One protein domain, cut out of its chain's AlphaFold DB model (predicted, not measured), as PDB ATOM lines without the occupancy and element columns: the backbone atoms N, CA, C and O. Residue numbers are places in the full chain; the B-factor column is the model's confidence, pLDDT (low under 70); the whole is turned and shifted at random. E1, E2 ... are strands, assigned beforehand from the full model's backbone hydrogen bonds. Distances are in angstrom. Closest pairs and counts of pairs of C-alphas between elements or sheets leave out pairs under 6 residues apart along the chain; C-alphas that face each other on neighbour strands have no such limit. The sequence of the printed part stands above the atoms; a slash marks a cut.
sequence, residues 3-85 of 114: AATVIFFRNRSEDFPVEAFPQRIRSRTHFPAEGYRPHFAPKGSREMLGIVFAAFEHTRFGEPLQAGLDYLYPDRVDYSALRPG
ATOM      1  N   ALA A   3      52.536 -42.974  14.204       94.81
ATOM      2  CA  ALA A   3      51.801 -41.716  14.216       94.81
ATOM      3  C   ALA A   3      51.645 -41.114  12.817       94.81
ATOM      4  O   ALA A   3      52.519 -41.249  11.951       94.81
ATOM      5  N   ALA A   4      50.540 -40.399  12.619       96.75
ATOM      6  CA  ALA A   4      50.252 -39.651  11.401       96.75
ATOM      7  C   ALA A   4      49.575 -38.311  11.709       96.75
ATOM      8  O   ALA A   4      48.873 -38.172  12.712       96.75
ATOM      9  N   THR A   5      49.735 -37.359  10.794       97.06
ATOM     10  CA  THR A   5      48.826 -36.216  10.686       97.06
ATOM     11  C   THR A   5      47.716 -36.598   9.720       97.06
ATOM     12  O   THR A   5      48.002 -37.046   8.608       97.06
ATOM     13  N   VAL A   6      46.460 -36.426  10.119       96.75
ATOM     14  CA  VAL A   6      45.291 -36.786   9.310       96.75
ATOM     15  C   VAL A   6      44.293 -35.644   9.219       96.75
ATOM     16  O   VAL A   6      44.185 -34.829  10.130       96.75
ATOM     17  N   ILE A   7      43.530 -35.612   8.133       96.69
ATOM     18  CA  ILE A   7      42.412 -34.700   7.908       96.69
ATOM     19  C   ILE A   7      41.206 -35.544   7.508       96.69
ATOM     20  O   ILE A   7      41.233 -36.239   6.492       96.69
ATOM     21  N   PHE A   8      40.118 -35.452   8.269       96.75
ATOM     22  CA  PHE A   8      38.822 -35.970   7.831       96.75
ATOM     23  C   PHE A   8      38.109 -34.917   6.992       96.75
ATOM     24  O   PHE A   8      38.048 -33.751   7.383       96.75
ATOM     25  N   PHE A   9      37.556 -35.294   5.841       96.19
ATOM     26  CA  PHE A   9      37.027 -34.309   4.902       96.19
ATOM     27  C   PHE A   9      35.803 -33.571   5.436       96.19
ATOM     28  O   PHE A   9      34.876 -34.178   5.973       96.19
ATOM     29  N   ARG A  10      35.728 -32.270   5.148       93.88
ATOM     30  CA  ARG A  10      34.548 -31.430   5.377       93.88
ATOM     31  C   ARG A  10      33.896 -31.050   4.052       93.88
ATOM     32  O   ARG A  10      34.591 -30.564   3.168       93.88
ATOM     33  N   ASN A  11      32.575 -31.213   3.949       90.56
ATOM     34  CA  ASN A  11      31.764 -30.824   2.788       90.56
ATOM     35  C   ASN A  11      32.338 -31.272   1.427       90.56
ATOM     36  O   ASN A  11      32.144 -30.589   0.423       90.56
ATOM     37  N   ARG A  12      33.061 -32.398   1.381       91.06
ATOM     38  CA  ARG A  12      33.704 -32.904   0.164       91.06
ATOM     39  C   ARG A  12      32.916 -34.098  -0.359       91.06
ATOM     40  O   ARG A  12      32.680 -35.057   0.374       91.06
ATOM     41  N   SER A  13      32.500 -34.031  -1.618       95.12
ATOM     42  CA  SER A  13      31.754 -35.095  -2.285       95.12
ATOM     43  C   SER A  13      32.113 -35.117  -3.764       95.12
ATOM     44  O   SER A  13      31.776 -34.188  -4.487       95.12
ATOM     45  N   GLU A  14      32.777 -36.178  -4.205       95.44
ATOM     46  CA  GLU A  14      33.163 -36.378  -5.602       95.44
ATOM     47  C   GLU A  14      33.063 -37.865  -5.957       95.44
ATOM     48  O   GLU A  14      33.365 -38.715  -5.120       95.44
ATOM     49  N   ASP A  15      32.582 -38.189  -7.153       94.44
ATOM     50  CA  ASP A  15      32.566 -39.555  -7.682       94.44
ATOM     51  C   ASP A  15      33.510 -39.633  -8.878       94.44
ATOM     52  O   ASP A  15      33.560 -38.716  -9.698       94.44
ATOM     53  N   PHE A  16      34.242 -40.735  -8.979       92.38
ATOM     54  CA  PHE A  16      35.187 -40.986 -10.057       92.38
ATOM     55  C   PHE A  16      34.699 -42.144 -10.944       92.38
ATOM     56  O   PHE A  16      33.788 -42.885 -10.559       92.38
ATOM     57  N   PRO A  17      35.285 -42.332 -12.142       91.25
ATOM     58  CA  PRO A  17      35.034 -43.521 -12.952       91.25
ATOM     59  C   PRO A  17      35.284 -44.818 -12.167       91.25
ATOM     60  O   PRO A  17      36.127 -44.850 -11.274       91.25
ATOM     61  N   VAL A  18      34.604 -45.907 -12.540       81.25
ATOM     62  CA  VAL A  18      34.631 -47.194 -11.806       81.25
ATOM     63  C   VAL A  18      36.049 -47.750 -11.592       81.25
ATOM     64  O   VAL A  18      36.326 -48.337 -10.549       81.25
ATOM     65  N   GLU A  19      36.954 -47.510 -12.541       87.19
ATOM     66  CA  GLU A  19      38.346 -47.985 -12.499       87.19
ATOM     67  C   GLU A  19      39.301 -47.073 -11.707       87.19
ATOM     68  O   GLU A  19      40.471 -47.413 -11.482       87.19
ATOM     69  N   ALA A  20      38.837 -45.889 -11.298       88.81
ATOM     70  CA  ALA A  20      39.635 -44.941 -10.535       88.81
ATOM     71  C   ALA A  20      39.790 -45.386  -9.075       88.81
ATOM     72  O   ALA A  20      38.966 -46.114  -8.516       88.81
ATOM     73  N   PHE A  21      40.870 -44.930  -8.445       90.81
ATOM     74  CA  PHE A  21      41.118 -45.171  -7.033       90.81
ATOM     75  C   PHE A  21      41.588 -43.877  -6.350       90.81
ATOM     76  O   PHE A  21      42.613 -43.328  -6.763       90.81
ATOM     77  N   PRO A  22      40.875 -43.383  -5.318       94.56
ATOM     78  CA  PRO A  22      39.618 -43.908  -4.763       94.56
ATOM     79  C   PRO A  22      38.451 -43.842  -5.769       94.56
ATOM     80  O   PRO A  22      38.500 -43.074  -6.724       94.56
ATOM     81  N   GLN A  23      37.390 -44.631  -5.557       94.94
ATOM     82  CA  GLN A  23      36.203 -44.597  -6.434       94.94
ATOM     83  C   GLN A  23      35.330 -43.371  -6.165       94.94
ATOM     84  O   GLN A  23      34.612 -42.890  -7.037       94.94
ATOM     85  N   ARG A  24      35.362 -42.877  -4.927       96.19
ATOM     86  CA  ARG A  24      34.634 -41.685  -4.504       96.19
ATOM     87  C   ARG A  24      35.315 -41.031  -3.313       96.19
ATOM     88  O   ARG A  24      35.999 -41.694  -2.535       96.19
ATOM     89  N   ILE A  25      35.053 -39.747  -3.135       96.75
ATOM     90  CA  ILE A  25      35.354 -38.992  -1.924       96.75
ATOM     91  C   ILE A  25      34.035 -38.595  -1.275       96.75
ATOM     92  O   ILE A  25      33.137 -38.080  -1.950       96.75
ATOM     93  N   ARG A  26      33.911 -38.821   0.035       96.44
ATOM     94  CA  ARG A  26      32.756 -38.390   0.830       96.44
ATOM     95  C   ARG A  26      33.187 -37.924   2.211       96.44
ATOM     96  O   ARG A  26      33.951 -38.596   2.892       96.44
ATOM     97  N   SER A  27      32.637 -36.807   2.660       94.56
ATOM     98  CA  SER A  27      32.676 -36.436   4.072       94.56
ATOM     99  C   SER A  27      31.843 -37.397   4.910       94.56
ATOM    100  O   SER A  27      30.720 -37.746   4.544       94.56
ATOM    101  N   ARG A  28      32.365 -37.771   6.080       92.00
ATOM    102  CA  ARG A  28      31.545 -38.399   7.119       92.00
ATOM    103  C   ARG A  28      30.596 -37.365   7.715       92.00
ATOM    104  O   ARG A  28      30.932 -36.189   7.826       92.00
ATOM    105  N   THR A  29      29.430 -37.823   8.155       88.38
ATOM    106  CA  THR A  29      28.472 -36.990   8.900       88.38
ATOM    107  C   THR A  29      28.880 -36.803  10.360       88.38
ATOM    108  O   THR A  29      28.520 -35.804  10.971       88.38
ATOM    109  N   HIS A  30      29.657 -37.743  10.904       90.69
ATOM    110  CA  HIS A  30      30.135 -37.740  12.284       90.69
ATOM    111  C   HIS A  30      31.593 -38.175  12.333       90.69
ATOM    112  O   HIS A  30      32.024 -39.039  11.554       90.69
ATOM    113  N   PHE A  31      32.347 -37.572  13.250       90.81
ATOM    114  CA  PHE A  31      33.711 -37.998  13.515       90.81
ATOM    115  C   PHE A  31      33.743 -39.464  13.963       90.81
ATOM    116  O   PHE A  31      32.764 -39.945  14.543       90.81
ATOM    117  N   PRO A  32      34.812 -40.211  13.643       91.69
ATOM    118  CA  PRO A  32      34.933 -41.576  14.113       91.69
ATOM    119  C   PRO A  32      35.056 -41.616  15.639       91.69
ATOM    120  O   PRO A  32      35.538 -40.682  16.262       91.69
ATOM    121  N   ALA A  33      34.634 -42.719  16.244       87.81
ATOM    122  CA  ALA A  33      34.891 -42.959  17.659       87.81
ATOM    123  C   ALA A  33      36.310 -43.519  17.874       87.81
ATOM    124  O   ALA A  33      36.994 -43.914  16.925       87.81
ATOM    125  N   GLU A  34      36.731 -43.596  19.136       82.75
ATOM    126  CA  GLU A  34      37.920 -44.352  19.534       82.75
ATOM    127  C   GLU A  34      37.832 -45.809  19.046       82.75
ATOM    128  O   GLU A  34      36.755 -46.410  19.007       82.75
ATOM    129  N   GLY A  35      38.964 -46.374  18.621       90.19
ATOM    130  CA  GLY A  35      39.008 -47.723  18.065       90.19
ATOM    131  C   GLY A  35      38.487 -47.827  16.631       90.19
ATOM    132  O   GLY A  35      38.272 -48.942  16.156       90.19
ATOM    133  N   TYR A  36      38.295 -46.704  15.932       95.88
ATOM    134  CA  TYR A  36      37.978 -46.660  14.504       95.88
ATOM    135  C   TYR A  36      38.999 -47.442  13.662       95.88
ATOM    136  O   TYR A  36      40.209 -47.276  13.828       95.88
ATOM    137  N   ARG A  37      38.509 -48.300  12.750       97.31
ATOM    138  CA  ARG A  37      39.333 -49.255  11.979       97.31
ATOM    139  C   ARG A  37      39.202 -49.093  10.459       97.31
ATOM    140  O   ARG A  37      38.571 -49.930   9.811       97.31
ATOM    141  N   PRO A  38      39.725 -48.004   9.876       97.88
ATOM    142  CA  PRO A  38      39.724 -47.818   8.432       97.88
ATOM    143  C   PRO A  38      40.826 -48.633   7.752       97.88
ATOM    144  O   PRO A  38      41.659 -49.275   8.395       97.88
ATOM    145  N   HIS A  39      40.879 -48.515   6.427       98.38
ATOM    146  CA  HIS A  39      42.084 -48.836   5.671       98.38
ATOM    147  C   HIS A  39      42.843 -47.556   5.332       98.38
ATOM    148  O   HIS A  39      42.238 -46.531   5.017       98.38
ATOM    149  N   PHE A  40      44.166 -47.619   5.363       98.06
ATOM    150  CA  PHE A  40      45.020 -46.646   4.700       98.06
ATOM    151  C   PHE A  40      45.366 -47.157   3.315       98.06
ATOM    152  O   PHE A  40      45.765 -48.309   3.160       98.06
ATOM    153  N   ALA A  41      45.243 -46.285   2.324       98.06
ATOM    154  CA  ALA A  41      45.701 -46.571   0.977       98.06
ATOM    155  C   ALA A  41      46.770 -45.553   0.569       98.06
ATOM    156  O   ALA A  41      46.430 -44.382   0.366       98.06
ATOM    157  N   PRO A  42      48.056 -45.949   0.488       97.50
ATOM    158  CA  PRO A  42      49.124 -45.063   0.038       97.50
ATOM    159  C   PRO A  42      48.797 -44.443  -1.324       97.50
ATOM    160  O   PRO A  42      48.349 -45.139  -2.238       97.50
ATOM    161  N   LYS A  43      49.013 -43.133  -1.484       96.44
ATOM    162  CA  LYS A  43      48.746 -42.460  -2.762       96.44
ATOM    163  C   LYS A  43      49.639 -43.054  -3.861       96.44
ATOM    164  O   LYS A  43      50.832 -43.259  -3.661       96.44
ATOM    165  N   GLY A  44      49.040 -43.356  -5.015       92.75
ATOM    166  CA  GLY A  44      49.698 -44.082  -6.111       92.75
ATOM    167  C   GLY A  44      49.639 -45.612  -5.997       92.75
ATOM    168  O   GLY A  44      50.082 -46.299  -6.913       92.75
ATOM    169  N   SER A  45      49.057 -46.151  -4.921       92.19
ATOM    170  CA  SER A  45      48.771 -47.575  -4.736       92.19
ATOM    171  C   SER A  45      47.261 -47.825  -4.642       92.19
ATOM    172  O   SER A  45      46.485 -46.923  -4.326       92.19
ATOM    173  N   ARG A  46      46.845 -49.065  -4.919       93.50
ATOM    174  CA  ARG A  46      45.488 -49.580  -4.641       93.50
ATOM    175  C   ARG A  46      45.444 -50.479  -3.403       93.50
ATOM    176  O   ARG A  46      44.411 -51.070  -3.101       93.50
ATOM    177  N   GLU A  47      46.575 -50.629  -2.727       95.44
ATOM    178  CA  GLU A  47      46.700 -51.463  -1.543       95.44
ATOM    179  C   GLU A  47      45.913 -50.865  -0.373       95.44
ATOM    180  O   GLU A  47      45.904 -49.652  -0.166       95.44
ATOM    181  N   MET A  48      45.226 -51.726   0.373       97.00
ATOM    182  CA  MET A  48      44.318 -51.350   1.453       97.00
ATOM    183  C   MET A  48      44.839 -51.938   2.759       97.00
ATOM    184  O   MET A  48      44.636 -53.114   3.057       97.00
ATOM    185  N   LEU A  49      45.524 -51.113   3.542       97.31
ATOM    186  CA  LEU A  49      46.224 -51.522   4.751       97.31
ATOM    187  C   LEU A  49      45.348 -51.245   5.973       97.31
ATOM    188  O   LEU A  49      45.083 -50.091   6.293       97.31
ATOM    189  N   GLY A  50      44.866 -52.288   6.652       97.88
ATOM    190  CA  GLY A  50      43.987 -52.132   7.818       97.88
ATOM    191  C   GLY A  50      44.709 -51.482   9.003       97.88
ATOM    192  O   GLY A  50      45.748 -51.993   9.432       97.88
ATOM    193  N   ILE A  51      44.151 -50.397   9.545       97.50
ATOM    194  CA  ILE A  51      44.707 -49.599  10.651       97.50
ATOM    195  C   ILE A  51      43.703 -49.525  11.805       97.50
ATOM    196  O   ILE A  51      42.496 -49.605  11.590       97.50
ATOM    197  N   VAL A  52      44.191 -49.335  13.028       97.00
ATOM    198  CA  VAL A  52      43.394 -48.968  14.205       97.00
ATOM    199  C   VAL A  52      43.796 -47.567  14.658       97.00
ATOM    200  O   VAL A  52      44.974 -47.307  14.894       97.00
ATOM    201  N   PHE A  53      42.826 -46.667  14.807       95.75
ATOM    202  CA  PHE A  53      43.020 -45.392  15.495       95.75
ATOM    203  C   PHE A  53      42.978 -45.634  17.004       95.75
ATOM    204  O   PHE A  53      41.900 -45.775  17.584       95.75
ATOM    205  N   ALA A  54      44.162 -45.722  17.611       93.31
ATOM    206  CA  ALA A  54      44.329 -46.021  19.029       93.31
ATOM    207  C   ALA A  54      44.111 -44.784  19.908       93.31
ATOM    208  O   ALA A  54      43.516 -44.887  20.971       93.31
ATOM    209  N   ALA A  55      44.568 -43.613  19.459       90.88
ATOM    210  CA  ALA A  55      44.406 -42.367  20.200       90.88
ATOM    211  C   ALA A  55      44.411 -41.171  19.253       90.88
ATOM    212  O   ALA A  55      45.283 -41.069  18.392       90.88
ATOM    213  N   PHE A  56      43.454 -40.259  19.401       90.50
ATOM    214  CA  PHE A  56      43.411 -39.028  18.623       90.50
ATOM    215  C   PHE A  56      42.472 -38.008  19.261       90.50
ATOM    216  O   PHE A  56      41.418 -38.359  19.795       90.50
ATOM    217  N   GLU A  57      42.859 -36.737  19.188       84.56
ATOM    218  CA  GLU A  57      42.017 -35.632  19.625       84.56
ATOM    219  C   GLU A  57      41.181 -35.117  18.458       84.56
ATOM    220  O   GLU A  57      41.669 -34.888  17.349       84.56
ATOM    221  N   HIS A  58      39.892 -34.951  18.719       78.62
ATOM    222  CA  HIS A  58      38.919 -34.547  17.723       78.62
ATOM    223  C   HIS A  58      38.615 -33.067  17.838       78.62
ATOM    224  O   HIS A  58      37.853 -32.655  18.713       78.62
ATOM    225  N   THR A  59      39.159 -32.279  16.920       76.25
ATOM    226  CA  THR A  59      38.907 -30.838  16.914       76.25
ATOM    227  C   THR A  59      37.759 -30.504  15.965       76.25
ATOM    228  O   THR A  59      36.672 -30.161  16.429       76.25
ATOM    229  N   ARG A  60      37.951 -30.614  14.637       87.94
ATOM    230  CA  ARG A  60      36.962 -30.231  13.602       87.94
ATOM    231  C   ARG A  60      37.253 -30.870  12.245       87.94
ATOM    232  O   ARG A  60      38.406 -31.106  11.901       87.94
ATOM    233  N   PHE A  61      36.211 -31.172  11.463       93.06
ATOM    234  CA  PHE A  61      36.396 -31.705  10.108       93.06
ATOM    235  C   PHE A  61      37.115 -30.676   9.232       93.06
ATOM    236  O   PHE A  61      36.841 -29.481   9.323       93.06
ATOM    237  N   GLY A  62      37.964 -31.149   8.325       92.88
ATOM    238  CA  GLY A  62      38.751 -30.317   7.417       92.88
ATOM    239  C   GLY A  62      39.998 -29.702   8.053       92.88
ATOM    240  O   GLY A  62      40.755 -29.048   7.345       92.88
ATOM    241  N   GLU A  63      40.231 -29.925   9.346       93.56
ATOM    242  CA  GLU A  63      41.444 -29.500  10.041       93.56
ATOM    243  C   GLU A  63      42.369 -30.704  10.282       93.56
ATOM    244  O   GLU A  63      41.882 -31.821  10.505       93.56
ATOM    245  N   PRO A  64      43.698 -30.510  10.211       94.50
ATOM    246  CA  PRO A  64      44.652 -31.556  10.535       94.50
ATOM    247  C   PRO A  64      44.646 -31.861  12.035       94.50
ATOM    248  O   PRO A  64      44.604 -30.955  12.864       94.50
ATOM    249  N   LEU A  65      44.759 -33.142  12.375       93.94
ATOM    250  CA  LEU A  65      44.953 -33.631  13.738       93.94
ATOM    251  C   LEU A  65      46.057 -34.689  13.770       93.94
ATOM    252  O   LEU A  65      46.321 -35.352  12.763       93.94
ATOM    253  N   GLN A  66      46.695 -34.861  14.925       94.62
ATOM    254  CA  GLN A  66      47.641 -35.953  15.145       94.62
ATOM    255  C   GLN A  66      46.913 -37.182  15.688       94.62
ATOM    256  O   GLN A  66      46.090 -37.078  16.599       94.62
ATOM    257  N   ALA A  67      47.228 -38.346  15.126       94.06
ATOM    258  CA  ALA A  67      46.670 -39.621  15.543       94.06
ATOM    259  C   ALA A  67      47.782 -40.628  15.851       94.06
ATOM    260  O   ALA A  67      48.721 -40.801  15.069       94.06
ATOM    261  N   GLY A  68      47.634 -41.309  16.982       94.56
ATOM    262  CA  GLY A  68      48.322 -42.537  17.333       94.56
ATOM    263  C   GLY A  68      47.595 -43.738  16.735       94.56
ATOM    264  O   GLY A  68      46.382 -43.899  16.898       94.56
ATOM    265  N   LEU A  69      48.343 -44.568  16.022       95.38
ATOM    266  CA  LEU A  69      47.825 -45.619  15.160       95.38
ATOM    267  C   LEU A  69      48.493 -46.957  15.467       95.38
ATOM    268  O   LEU A  69      49.682 -47.011  15.783       95.38
ATOM    269  N   ASP A  70      47.747 -48.039  15.286       95.50
ATOM    270  CA  ASP A  70      48.263 -49.403  15.316       95.50
ATOM    271  C   ASP A  70      47.920 -50.160  14.035       95.50
ATOM    272  O   ASP A  70      46.957 -49.857  13.326       95.50
ATOM    273  N   TYR A  71      48.741 -51.159  13.729       95.06
ATOM    274  CA  TYR A  71      48.498 -52.072  12.622       95.06
ATOM    275  C   TYR A  71      47.391 -53.051  13.011       95.06
ATOM    276  O   TYR A  71      47.444 -53.645  14.087       95.06
ATOM    277  N   LEU A  72      46.392 -53.235  12.146       96.12
ATOM    278  CA  LEU A  72      45.293 -54.161  12.433       96.12
ATOM    279  C   LEU A  72      45.731 -55.633  12.328       96.12
ATOM    280  O   LEU A  72      45.221 -56.472  13.068       96.12
ATOM    281  N   TYR A  73      46.676 -55.941  11.432       94.94
ATOM    282  CA  TYR A  73      47.148 -57.305  11.157       94.94
ATOM    283  C   TYR A  73      48.686 -57.388  11.070       94.94
ATOM    284  O   TYR A  73      49.213 -57.781  10.026       94.94
ATOM    285  N   PRO A  74      49.427 -57.023  12.135       90.25
ATOM    286  CA  PRO A  74      50.885 -56.855  12.087       90.25
ATOM    287  C   PRO A  74      51.650 -58.115  11.651       90.25
ATOM    288  O   PRO A  74      52.688 -57.999  11.012       90.25
ATOM    289  N   ASP A  75      51.121 -59.309  11.935       91.88
ATOM    290  CA  ASP A  75      51.805 -60.576  11.634       91.88
ATOM    291  C   ASP A  75      51.480 -61.144  10.241       91.88
ATOM    292  O   ASP A  75      52.030 -62.169   9.840       91.88
ATOM    293  N   ARG A  76      50.532 -60.541   9.509       92.19
ATOM    294  CA  ARG A  76      49.992 -61.110   8.255       92.19
ATOM    295  C   ARG A  76      50.038 -60.168   7.062       92.19
ATOM    296  O   ARG A  76      49.895 -60.631   5.935       92.19
ATOM    297  N   VAL A  77      50.175 -58.872   7.305       94.00
ATOM    298  CA  VAL A  77      50.162 -57.837   6.273       94.00
ATOM    299  C   VAL A  77      51.490 -57.098   6.317       94.00
ATOM    300  O   VAL A  77      51.958 -56.731   7.393       94.00
ATOM    301  N   ASP A  78      52.090 -56.882   5.148       93.00
ATOM    302  CA  ASP A  78      53.256 -56.016   5.035       93.00
ATOM    303  C   ASP A  78      52.815 -54.547   5.071       93.00
ATOM    304  O   ASP A  78      52.009 -54.096   4.260       93.00
ATOM    305  N   TYR A  79      53.352 -53.793   6.027       94.56
ATOM    306  CA  TYR A  79      53.096 -52.362   6.184       94.56
ATOM    307  C   TYR A  79      54.317 -51.503   5.828       94.56
ATOM    308  O   TYR A  79      54.354 -50.316   6.161       94.56
ATOM    309  N   SER A  80      55.318 -52.067   5.143       91.69
ATOM    310  CA  SER A  80      56.545 -51.380   4.713       91.69
ATOM    311  C   SER A  80      56.286 -50.116   3.880       91.69
ATOM    312  O   SER A  80      57.075 -49.167   3.909       91.69
ATOM    313  N   ALA A  81      55.139 -50.043   3.196       93.12
ATOM    314  CA  ALA A  81      54.702 -48.858   2.466       93.12
ATOM    315  C   ALA A  81      54.408 -47.644   3.377       93.12
ATOM    316  O   ALA A  81      54.542 -46.500   2.934       93.12
ATOM    317  N   LEU A  82      54.051 -47.856   4.650       94.50
ATOM    318  CA  LEU A  82      53.714 -46.807   5.622       94.50
ATOM    319  C   LEU A  82      54.957 -46.293   6.367       94.50
ATOM    320  O   LEU A  82      55.094 -46.425   7.585       94.50
ATOM    321  N   ARG A  83      55.878 -45.691   5.613       94.31
ATOM    322  CA  ARG A  83      57.066 -44.997   6.133       94.31
ATOM    323  C   ARG A  83      56.812 -43.495   6.328       94.31
ATOM    324  O   ARG A  83      55.865 -42.975   5.739       94.31
ATOM    325  N   PRO A  84      57.631 -42.775   7.117       95.62
ATOM    326  CA  PRO A  84      57.476 -41.337   7.295       95.62
ATOM    327  C   PRO A  84      57.497 -40.612   5.946       95.62
ATOM    328  O   PRO A  84      58.298 -40.937   5.069       95.62
ATOM    329  N   GLY A  85      56.581 -39.663   5.772       96.62
ATOM    330  CA  GLY A  85      56.359 -38.960   4.509       96.62
ATOM    331  C   GLY A  85      55.432 -39.678   3.521       96.62
ATOM    332  O   GLY A  85      55.065 -39.075   2.518       96.62
TER     333      GLY A  85
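Overview. This is residues 3 to 85 of the 114 residues of an uncharacterized protein of Eikenella sp. HMSC073A11 (UniProt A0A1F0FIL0). This model has little regular structure: loops join a strongly twisted, largely antiparallel sheet, E1-E6-E5-E4, to a small hairpin, E2 and E3. Of 83 printed residues, 32 are in six strands, E1 to E6 in order, with no named helix: all strand. It is compact, with a radius of gyration of the C-alphas of 13.5 A, spanning 35 by 34 by 21 A.

Arrangement. Start at E1, residues 3 to 8, antiparallel to E6, residues 64 to 71: N 6 and O 65, 2.9 A, are within hydrogen-bond range. E6 bends by 54 degrees at residue 68 and forms a hairpin with E5, residues 49 to 56: N 52 and O 70, 2.8 A. E5 meets E4, residues 39 to 42, only at a point. E2, residues 13 to 15, and E3, residues 24 to 26, form a hairpin: N 25 and O 14, 2.8 A.

Along the chain. Find C-alpha 3 at (51.801, -41.716, 14.216), opening E1; E6 runs 21.0 A to C-alpha 71 at (48.498, -52.072, 12.622).

Size, cuts and confidence. Residues 27 to 38 are a long link; the printed part has no cut, and no printed residue is under pLDDT 70.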